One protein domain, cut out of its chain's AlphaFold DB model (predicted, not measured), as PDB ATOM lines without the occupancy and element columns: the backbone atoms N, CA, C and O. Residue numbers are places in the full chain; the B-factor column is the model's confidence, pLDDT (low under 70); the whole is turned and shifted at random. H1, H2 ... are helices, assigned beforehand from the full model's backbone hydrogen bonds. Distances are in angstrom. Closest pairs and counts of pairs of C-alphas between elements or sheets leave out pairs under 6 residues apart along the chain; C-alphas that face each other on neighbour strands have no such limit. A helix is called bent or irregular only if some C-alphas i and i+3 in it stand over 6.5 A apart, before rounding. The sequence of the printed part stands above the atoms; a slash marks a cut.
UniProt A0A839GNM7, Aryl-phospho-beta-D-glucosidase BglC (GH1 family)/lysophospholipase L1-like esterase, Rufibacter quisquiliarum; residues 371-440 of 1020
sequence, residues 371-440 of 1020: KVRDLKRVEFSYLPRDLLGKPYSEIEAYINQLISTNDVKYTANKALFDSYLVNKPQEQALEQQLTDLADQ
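What this domain is: This is residues 371 to 440 of the 1020 residues of the protein "Aryl-phospho-beta-D-glucosidase BglC (GH1 family)/lysophospholipase L1-like esterase" of Rufibacter quisquiliarum (UniProt A0A839GNM7). Long helix H4 bends; its arm H4a forms the core, H1 crossing it and H2 beside it, while arm H4b reaches away, residues 435 to 440 sticking out. Short H3 packs on H2. The printed part, 70 residues with helices H1 to H4 in order, is all helix, only just compact, close to loose (radius of gyration of the C-alphas 13.1 A), spanning 44 by 22 by 17 A.

Where its parts are: Find C-alpha 414 at (127.148, 90.254, 205.255): H4, residues 414 to 440, one helix by its hydrogen bonds, is bent, C-alphas 425 and 428 standing 7.9 A apart. H4a, residues 414 to 425, 18.0 A, is irregular, C-alphas 422 and 425 standing 6.8 A apart; H4b, residues 428 to 440, 18.4 A, ends with C-alpha 440 at (140.881, 117.012, 190.268). Earlier come H1, 371 to 382, 16.2 A; H2, 392 to 404, 18.1 A; H3, 408 to 412, 5.7 A.

How they stand to each other: H4a touches H1 (closest C-alphas Leu 375 and Tyr 420, 5.7 A; steep tilt, 67 degrees). H2 touches H4a (Glu 396 and Leu 421, 6.9 A; shallow tilt, 20 degrees). Each O i to N i+4 pair is within hydrogen-bond range in H1, H2, H3 and H4b; 7 of 8 in H4a.

The domain as a whole: C-alphas 405 and 440, the farthest apart, span 44.7 A. The printed part has no cut or long link; no printed residue is under 70.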
ATOM      1  N   LYS A 371     133.290 104.082 201.147       97.81
ATOM      2  CA  LYS A 371     134.095 102.854 201.285       97.81
ATOM      3  C   LYS A 371     135.028 102.924 202.491       97.81
ATOM      4  O   LYS A 371     135.075 101.992 203.287       97.81
ATOM      5  N   VAL A 372     135.728 104.046 202.674       97.44
ATOM      6  CA  VAL A 372     136.597 104.246 203.845       97.44
ATOM      7  C   VAL A 372     135.773 104.273 205.140       97.44
ATOM      8  O   VAL A 372     136.201 103.736 206.159       97.44
ATOM      9  N   ARG A 373     134.576 104.872 205.134       98.00
ATOM     10  CA  ARG A 373     133.687 104.870 206.306       98.00
ATOM     11  C   ARG A 373     133.168 103.475 206.647       98.00
ATOM     12  O   ARG A 373     133.088 103.157 207.832       98.00
ATOM     13  N   ASP A 374     132.867 102.642 205.657       98.06
ATOM     14  CA  ASP A 374     132.482 101.239 205.843       98.06
ATOM     15  C   ASP A 374     133.616 100.431 206.488       98.06
ATOM     16  O   ASP A 374     133.362  99.666 207.423       98.06
ATOM     17  N   LEU A 375     134.873 100.673 206.087       97.38
ATOM     18  CA  LEU A 375     136.040 100.090 206.763       97.38
ATOM     19  C   LEU A 375     136.064 100.455 208.248       97.38
ATOM     20  O   LEU A 375     136.124  99.579 209.115       97.38
ATOM     21  N   LYS A 376     135.931 101.752 208.552       96.75
ATOM     22  CA  LYS A 376     135.927 102.235 209.940       96.75
ATOM     23  C   LYS A 376     134.733 101.717 210.736       96.75
ATOM     24  O   LYS A 376     134.865 101.456 211.927       96.75
ATOM     25  N   ARG A 377     133.582 101.507 210.098       96.69
ATOM     26  CA  ARG A 377     132.414 100.908 210.746       96.69
ATOM     27  C   ARG A 377     132.691  99.472 211.192       96.69
ATOM     28  O   ARG A 377     132.354  99.131 212.320       96.69
ATOM     29  N   VAL A 378     133.306  98.636 210.354       96.88
ATOM     30  CA  VAL A 378     133.679  97.270 210.770       96.88
ATOM     31  C   VAL A 378     134.638  97.315 211.954       96.88
ATOM     32  O   VAL A 378     134.384  96.662 212.967       96.88
ATOM     33  N   GLU A 379     135.675  98.148 211.853       95.62
ATOM     34  CA  GLU A 379     136.702  98.306 212.883       95.62
ATOM     35  C   GLU A 379     136.105  98.712 214.229       95.62
ATOM     36  O   GLU A 379     136.243  97.984 215.207       95.62
ATOM     37  N   PHE A 380     135.391  99.834 214.291       95.31
ATOM     38  CA  PHE A 380     134.949 100.385 215.571       95.31
ATOM     39  C   PHE A 380     133.652  99.776 216.107       95.31
ATOM     40  O   PHE A 380     133.428  99.824 217.316       95.31
ATOM     41  N   SER A 381     132.783  99.227 215.251       93.69
ATOM     42  CA  SER A 381     131.471  98.729 215.687       93.69
ATOM     43  C   SER A 381     131.413  97.215 215.889       93.69
ATOM     44  O   SER A 381     130.529  96.753 216.611       93.69
ATOM     45  N   TYR A 382     132.306  96.433 215.269       94.19
ATOM     46  CA  TYR A 382     132.181  94.971 215.272       94.19
ATOM     47  C   TYR A 382     133.447  94.213 215.671       94.19
ATOM     48  O   TYR A 382     133.312  93.115 216.228       94.19
ATOM     49  N   LEU A 383     134.644  94.756 215.417       94.44
ATOM     50  CA  LEU A 383     135.880  94.084 215.811       94.44
ATOM     51  C   LEU A 383     136.094  94.133 217.337       94.44
ATOM     52  O   LEU A 383     135.796  95.138 217.988       94.44
ATOM     53  N   PRO A 384     136.644  93.056 217.925       93.62
ATOM     54  CA  PRO A 384     137.241  93.091 219.251       93.62
ATOM     55  C   PRO A 384     138.279  94.215 219.371       93.62
ATOM     56  O   PRO A 384     139.043  94.476 218.442       93.62
ATOM     57  N   ARG A 385     138.323  94.889 220.528       87.50
ATOM     58  CA  ARG A 385     139.203  96.057 220.729       87.50
ATOM     59  C   ARG A 385     140.691  95.723 220.612       87.50
ATOM     60  O   ARG A 385     141.464  96.579 220.208       87.50
ATOM     61  N   ASP A 386     141.083  94.507 220.962       91.31
ATOM     62  CA  ASP A 386     142.448  93.990 220.845       91.31
ATOM     63  C   ASP A 386     142.870  93.696 219.395       91.31
ATOM     64  O   ASP A 386     144.070  93.599 219.126       91.31
ATOM     65  N   LEU A 387     141.911  93.622 218.460       92.88
ATOM     66  CA  LEU A 387     142.166  93.513 217.019       92.88
ATOM     67  C   LEU A 387     142.265  94.867 216.302       92.88
ATOM     68  O   LEU A 387     142.673  94.919 215.140       92.88
ATOM     69  N   LEU A 388     141.936  95.976 216.968       88.44
ATOM     70  CA  LEU A 388     142.089  97.307 216.383       88.44
ATOM     71  C   LEU A 388     143.569  97.608 216.110       88.44
ATOM     72  O   LEU A 388     144.409  97.537 217.004       88.44
ATOM     73  N   GLY A 389     143.886  97.959 214.862       83.88
ATOM     74  CA  GLY A 389     145.256  98.271 214.435       83.88
ATOM     75  C   GLY A 389     146.169  97.054 214.236       83.88
ATOM     76  O   GLY A 389     147.361  97.235 213.994       83.88
ATOM     77  N   LYS A 390     145.643  95.824 214.321       93.00
ATOM     78  CA  LYS A 390     146.395  94.601 214.001       93.00
ATOM     79  C   LYS A 390     146.606  94.427 212.488       93.00
ATOM     80  O   LYS A 390     145.869  95.022 211.696       93.00
ATOM     81  N   PRO A 391     147.593  93.611 212.066       94.06
ATOM     82  CA  PRO A 391     147.774  93.244 210.664       94.06
ATOM     83  C   PRO A 391     146.493  92.670 210.047       94.06
ATOM     84  O   PRO A 391     145.760  91.924 210.698       94.06
ATOM     85  N   TYR A 392     146.258  92.965 208.764       95.75
ATOM     86  CA  TYR A 392     145.060  92.519 208.042       95.75
ATOM     87  C   TYR A 392     144.828  91.004 208.140       95.75
ATOM     88  O   TYR A 392     143.691  90.586 208.322       95.75
ATOM     89  N   SER A 393     145.886  90.188 208.119       96.50
ATOM     90  CA  SER A 393     145.788  88.727 208.234       96.50
ATOM     91  C   SER A 393     145.129  88.249 209.535       96.50
ATOM     92  O   SER A 393     144.415  87.250 209.529       96.50
ATOM     93  N   GLU A 394     145.340  88.950 210.656       96.50
ATOM     94  CA  GLU A 394     144.706  88.607 211.939       96.50
ATOM     95  C   GLU A 394     143.214  88.979 211.937       96.50
ATOM     96  O   GLU A 394     142.372  88.219 212.417       96.50
ATOM     97  N   ILE A 395     142.875  90.125 211.341       96.50
ATOM     98  CA  ILE A 395     141.489  90.589 211.199       96.50
ATOM     99  C   ILE A 395     140.713  89.683 210.231       96.50
ATOM    100  O   ILE A 395     139.579  89.298 210.511       96.50
ATOM    101  N   GLU A 396     141.331  89.300 209.114       97.44
ATOM    102  CA  GLU A 396     140.774  88.374 208.129       97.44
ATOM    103  C   GLU A 396     140.497  86.999 208.747       97.44
ATOM    104  O   GLU A 396     139.417  86.444 208.544       97.44
ATOM    105  N   ALA A 397     141.418  86.470 209.560       97.12
ATOM    106  CA  ALA A 397     141.206  85.215 210.281       97.12
ATOM    107  C   ALA A 397     139.991  85.289 211.223       97.12
ATOM    108  O   ALA A 397     139.168  84.371 211.234       97.12
ATOM    109  N   TYR A 398     139.830  86.397 211.957       97.19
ATOM    110  CA  TYR A 398     138.660  86.621 212.811       97.19
ATOM    111  C   TYR A 398     137.355  86.683 212.006       97.19
ATOM    112  O   TYR A 398     136.374  86.035 212.364       97.19
ATOM    113  N   ILE A 399     137.330  87.418 210.892       96.81
ATOM    114  CA  ILE A 399     136.132  87.502 210.045       96.81
ATOM    115  C   ILE A 399     135.804  86.126 209.445       96.81
ATOM    116  O   ILE A 399     134.653  85.703 209.502       96.81
ATOM    117  N   ASN A 400     136.794  85.373 208.959       97.31
ATOM    118  CA  ASN A 400     136.598  84.011 208.453       97.31
ATOM    119  C   ASN A 400     136.088  83.043 209.532       97.31
ATOM    120  O   ASN A 400     135.284  82.151 209.239       97.31
ATOM    121  N   GLN A 401     136.475  83.247 210.794       97.38
ATOM    122  CA  GLN A 401     135.875  82.530 211.912       97.38
ATOM    123  C   GLN A 401     134.376  82.849 212.017       97.38
ATOM    124  O   GLN A 401     133.581  81.913 212.012       97.38
ATOM    125  N   LEU A 402     133.976  84.130 212.010       97.12
ATOM    126  CA  LEU A 402     132.557  84.526 212.037       97.12
ATOM    127  C   LEU A 402     131.756  83.919 210.875       97.12
ATOM    128  O   LEU A 402     130.607  83.514 211.063       97.12
ATOM    129  N   ILE A 403     132.362  83.838 209.685       96.69
ATOM    130  CA  ILE A 403     131.766  83.203 208.502       96.69
ATOM    131  C   ILE A 403     131.529  81.714 208.759       96.69
ATOM    132  O   ILE A 403     130.415  81.226 208.576       96.69
ATOM    133  N   SER A 404     132.562  80.991 209.195       96.69
ATOM    134  CA  SER A 404     132.480  79.538 209.387       96.69
ATOM    135  C   SER A 404     131.542  79.132 210.526       96.69
ATOM    136  O   SER A 404     130.920  78.074 210.453       96.69
ATOM    137  N   THR A 405     131.379  79.981 211.545       96.44
ATOM    138  CA  THR A 405     130.434  79.755 212.648       96.44
ATOM    139  C   THR A 405     129.036  80.312 212.383       96.44
ATOM    140  O   THR A 405     128.180  80.212 213.259       96.44
ATOM    141  N   ASN A 406     128.789  80.908 211.210       94.44
ATOM    142  CA  ASN A 406     127.532  81.573 210.866       94.44
ATOM    143  C   ASN A 406     127.092  82.603 211.930       94.44
ATOM    144  O   ASN A 406     125.925  82.662 212.324       94.44
ATOM    145  N   ASP A 407     128.048  83.393 212.434       97.50
ATOM    146  CA  ASP A 407     127.812  84.353 213.514       97.50
ATOM    147  C   ASP A 407     126.811  85.443 213.090       97.50
ATOM    148  O   ASP A 407     126.809  85.925 211.949       97.50
ATOM    149  N   VAL A 408     125.954  85.862 214.025       95.81
ATOM    150  CA  VAL A 408     124.902  86.863 213.786       95.81
ATOM    151  C   VAL A 408     125.483  88.210 213.343       95.81
ATOM    152  O   VAL A 408     124.881  88.888 212.512       95.81
ATOM    153  N   LYS A 409     126.669  88.602 213.829       93.81
ATOM    154  CA  LYS A 409     127.328  89.854 213.426       93.81
ATOM    155  C   LYS A 409     127.617  89.872 211.930       93.81
ATOM    156  O   LYS A 409     127.299  90.863 211.267       93.81
ATOM    157  N   TYR A 410     128.190  88.778 211.422       95.62
ATOM    158  CA  TYR A 410     128.500  88.621 210.005       95.62
ATOM    159  C   TYR A 410     127.218  88.482 209.190       95.62
ATOM    160  O   TYR A 410     126.994  89.272 208.280       95.62
ATOM    161  N   THR A 411     126.338  87.544 209.539       96.19
ATOM    162  CA  THR A 411     125.127  87.269 208.746       96.19
ATOM    163  C   THR A 411     124.198  88.482 208.638       96.19
ATOM    164  O   THR A 411     123.713  88.773 207.546       96.19
ATOM    165  N   ALA A 412     124.020  89.258 209.713       95.75
ATOM    166  CA  ALA A 412     123.204  90.475 209.697       95.75
ATOM    167  C   ALA A 412     123.840  91.642 208.916       95.75
ATOM    168  O   ALA A 412     123.141  92.586 208.554       95.75
ATOM    169  N   ASN A 413     125.152  91.605 208.658       96.25
ATOM    170  CA  ASN A 413     125.890  92.671 207.969       96.25
ATOM    171  C   ASN A 413     126.763  92.114 206.837       96.25
ATOM    172  O   ASN A 413     127.834  92.652 206.560       96.25
ATOM    173  N   LYS A 414     126.315  91.038 206.177       96.12
ATOM    174  CA  LYS A 414     127.148  90.254 205.255       96.12
ATOM    175  C   LYS A 414     127.831  91.123 204.198       96.12
ATOM    176  O   LYS A 414     129.047  91.084 204.066       96.12
ATOM    177  N   ALA A 415     127.061  91.970 203.513       96.62
ATOM    178  CA  ALA A 415     127.584  92.849 202.466       96.62
ATOM    179  C   ALA A 415     128.674  93.814 202.970       96.62
ATOM    180  O   ALA A 415     129.617  94.112 202.241       96.62
ATOM    181  N   LEU A 416     128.568  94.280 204.220       96.81
ATOM    182  CA  LEU A 416     129.559  95.162 204.835       96.81
ATOM    183  C   LEU A 416     130.870  94.413 205.113       96.81
ATOM    184  O   LEU A 416     131.940  94.917 204.783       96.81
ATOM    185  N   PHE A 417     130.793  93.205 205.677       97.69
ATOM    186  CA  PHE A 417     131.974  92.374 205.938       97.69
ATOM    187  C   PHE A 417     132.632  91.868 204.648       97.69
ATOM    188  O   PHE A 417     133.854  91.917 204.539       97.69
ATOM    189  N   ASP A 418     131.844  91.453 203.651       96.75
ATOM    190  CA  ASP A 418     132.359  91.077 202.329       96.75
ATOM    191  C   ASP A 418     133.121  92.253 201.694       96.75
ATOM    192  O   ASP A 418     134.245  92.102 201.217       96.75
ATOM    193  N   SER A 419     132.531  93.454 201.738       96.81
ATOM    194  CA  SER A 419     133.157  94.687 201.250       96.81
ATOM    195  C   SER A 419     134.431  95.033 202.027       96.81
ATOM    196  O   SER A 419     135.404  95.501 201.435       96.81
ATOM    197  N   TYR A 420     134.462  94.776 203.338       97.69
ATOM    198  CA  TYR A 420     135.641  94.999 204.174       97.69
ATOM    199  C   TYR A 420     136.828  94.141 203.740       97.69
ATOM    200  O   TYR A 420     137.914  94.680 203.541       97.69
ATOM    201  N   LEU A 421     136.621  92.834 203.545       97.06
ATOM    202  CA  LEU A 421     137.676  91.911 203.109       97.06
ATOM    203  C   LEU A 421     138.273  92.320 201.751       97.06
ATOM    204  O   LEU A 421     139.469  92.182 201.524       97.06
ATOM    205  N   VAL A 422     137.459  92.894 200.861       96.69
ATOM    206  CA  VAL A 422     137.924  93.390 199.555       96.69
ATOM    207  C   VAL A 422     138.664  94.727 199.672       96.69
ATOM    208  O   VAL A 422     139.715  94.913 199.060       96.69
ATOM    209  N   ASN A 423     138.117  95.681 200.428       97.19
ATOM    210  CA  ASN A 423     138.589  97.068 200.413       97.19
ATOM    211  C   ASN A 423     139.687  97.356 201.446       97.19
ATOM    212  O   ASN A 423     140.489  98.260 201.223       97.19
ATOM    213  N   LYS A 424     139.759  96.621 202.563       96.62
ATOM    214  CA  LYS A 424     140.745  96.877 203.625       96.62
ATOM    215  C   LYS A 424     142.197  96.745 203.138       96.62
ATOM    216  O   LYS A 424     142.982  97.639 203.447       96.62
ATOM    217  N   PRO A 425     142.574  95.738 202.321       96.75
ATOM    218  CA  PRO A 425     143.913  95.682 201.723       96.75
ATOM    219  C   PRO A 425     144.236  96.872 200.806       96.75
ATOM    220  O   PRO A 425     145.401  97.153 200.546       96.75
ATOM    221  N   GLN A 426     143.210  97.572 200.311       96.69
ATOM    222  CA  GLN A 426     143.325  98.718 199.409       96.69
ATOM    223  C   GLN A 426     143.179 100.066 200.131       96.69
ATOM    224  O   GLN A 426     143.104 101.094 199.464       96.69
ATOM    225  N   GLU A 427     143.136 100.104 201.469       95.19
ATOM    226  CA  GLU A 427     142.836 101.326 202.233       95.19
ATOM    227  C   GLU A 427     143.760 102.496 201.867       95.19
ATOM    228  O   GLU A 427     143.269 103.577 201.557       95.19
ATOM    229  N   GLN A 428     145.076 102.268 201.780       95.19
ATOM    230  CA  GLN A 428     146.030 103.312 201.384       95.19
ATOM    231  C   GLN A 428     145.780 103.822 199.953       95.19
ATOM    232  O   GLN A 428     145.909 105.015 199.685       95.19
ATOM    233  N   ALA A 429     145.393 102.936 199.029       97.38
ATOM    234  CA  ALA A 429     145.064 103.324 197.660       97.38
ATOM    235  C   ALA A 429     143.759 104.135 197.603       97.38
ATOM    236  O   ALA A 429     143.671 105.099 196.847       97.38
ATOM    237  N   LEU A 430     142.767 103.790 198.432       97.38
ATOM    238  CA  LEU A 430     141.527 104.557 198.576       97.38
ATOM    239  C   LEU A 430     141.793 105.945 199.184       97.38
ATOM    240  O   LEU A 430     141.212 106.927 198.730       97.38
ATOM    241  N   GLU A 431     142.684 106.054 200.173       95.00
ATOM    242  CA  GLU A 431     143.094 107.339 200.757       95.00
ATOM    243  C   GLU A 431     143.853 108.222 199.756       95.00
ATOM    244  O   GLU A 431     143.575 109.422 199.653       95.00
ATOM    245  N   GLN A 432     144.750 107.634 198.957       96.75
ATOM    246  CA  GLN A 432     145.402 108.354 197.863       96.75
ATOM    247  C   GLN A 432     144.376 108.808 196.820       96.75
ATOM    248  O   GLN A 432     144.366 109.974 196.432       96.75
ATOM    249  N   GLN A 433     143.440 107.931 196.445       97.56
ATOM    250  CA  GLN A 433     142.368 108.266 195.514       97.56
ATOM    251  C   GLN A 433     141.514 109.435 196.025       97.56
ATOM    252  O   GLN A 433     141.126 110.290 195.236       97.56
ATOM    253  N   LEU A 434     141.227 109.525 197.329       96.62
ATOM    254  CA  LEU A 434     140.532 110.687 197.894       96.62
ATOM    255  C   LEU A 434     141.319 111.983 197.677       96.62
ATOM    256  O   LEU A 434     140.724 112.990 197.295       96.62
ATOM    257  N   THR A 435     142.634 111.953 197.877       94.94
ATOM    258  CA  THR A 435     143.507 113.113 197.641       94.94
ATOM    259  C   THR A 435     143.473 113.530 196.170       94.94
ATOM    260  O   THR A 435     143.179 114.685 195.865       94.94
ATOM    261  N   ASP A 436     143.649 112.577 195.254       96.44
ATOM    262  CA  ASP A 436     143.665 112.838 193.811       96.44
ATOM    263  C   ASP A 436     142.308 113.362 193.309       96.44
ATOM    264  O   ASP A 436     142.233 114.312 192.528       96.44
ATOM    265  N   LEU A 437     141.204 112.769 193.782       96.38
ATOM    266  CA  LEU A 437     139.854 113.204 193.427       96.38
ATOM    267  C   LEU A 437     139.577 114.622 193.946       96.38
ATOM    268  O   LEU A 437     138.965 115.407 193.221       96.38
ATOM    269  N   ALA A 438     140.027 114.954 195.164       94.50
ATOM    270  CA  ALA A 438     139.905 116.295 195.729       94.50
ATOM    271  C   ALA A 438     140.677 117.333 194.901       94.50
ATOM    272  O   ALA A 438     140.158 118.420 194.656       94.50
ATOM    273  N   ASP A 439     141.870 116.994 194.414       95.12
ATOM    274  CA  ASP A 439     142.670 117.869 193.552       95.12
ATOM    275  C   ASP A 439     142.009 118.070 192.184       95.12
ATOM    276  O   ASP A 439     141.863 119.204 191.716       95.12
ATOM    277  N   GLN A 440     141.519 116.987 191.581       95.81
ATOM    278  CA  GLN A 440     140.881 117.012 190.268       95.81
ATOM    279  C   GLN A 440     139.606 117.873 190.236       95.81
ATOM    280  O   GLN A 440     139.335 118.520 189.222       95.81
TER     281      GLN A 440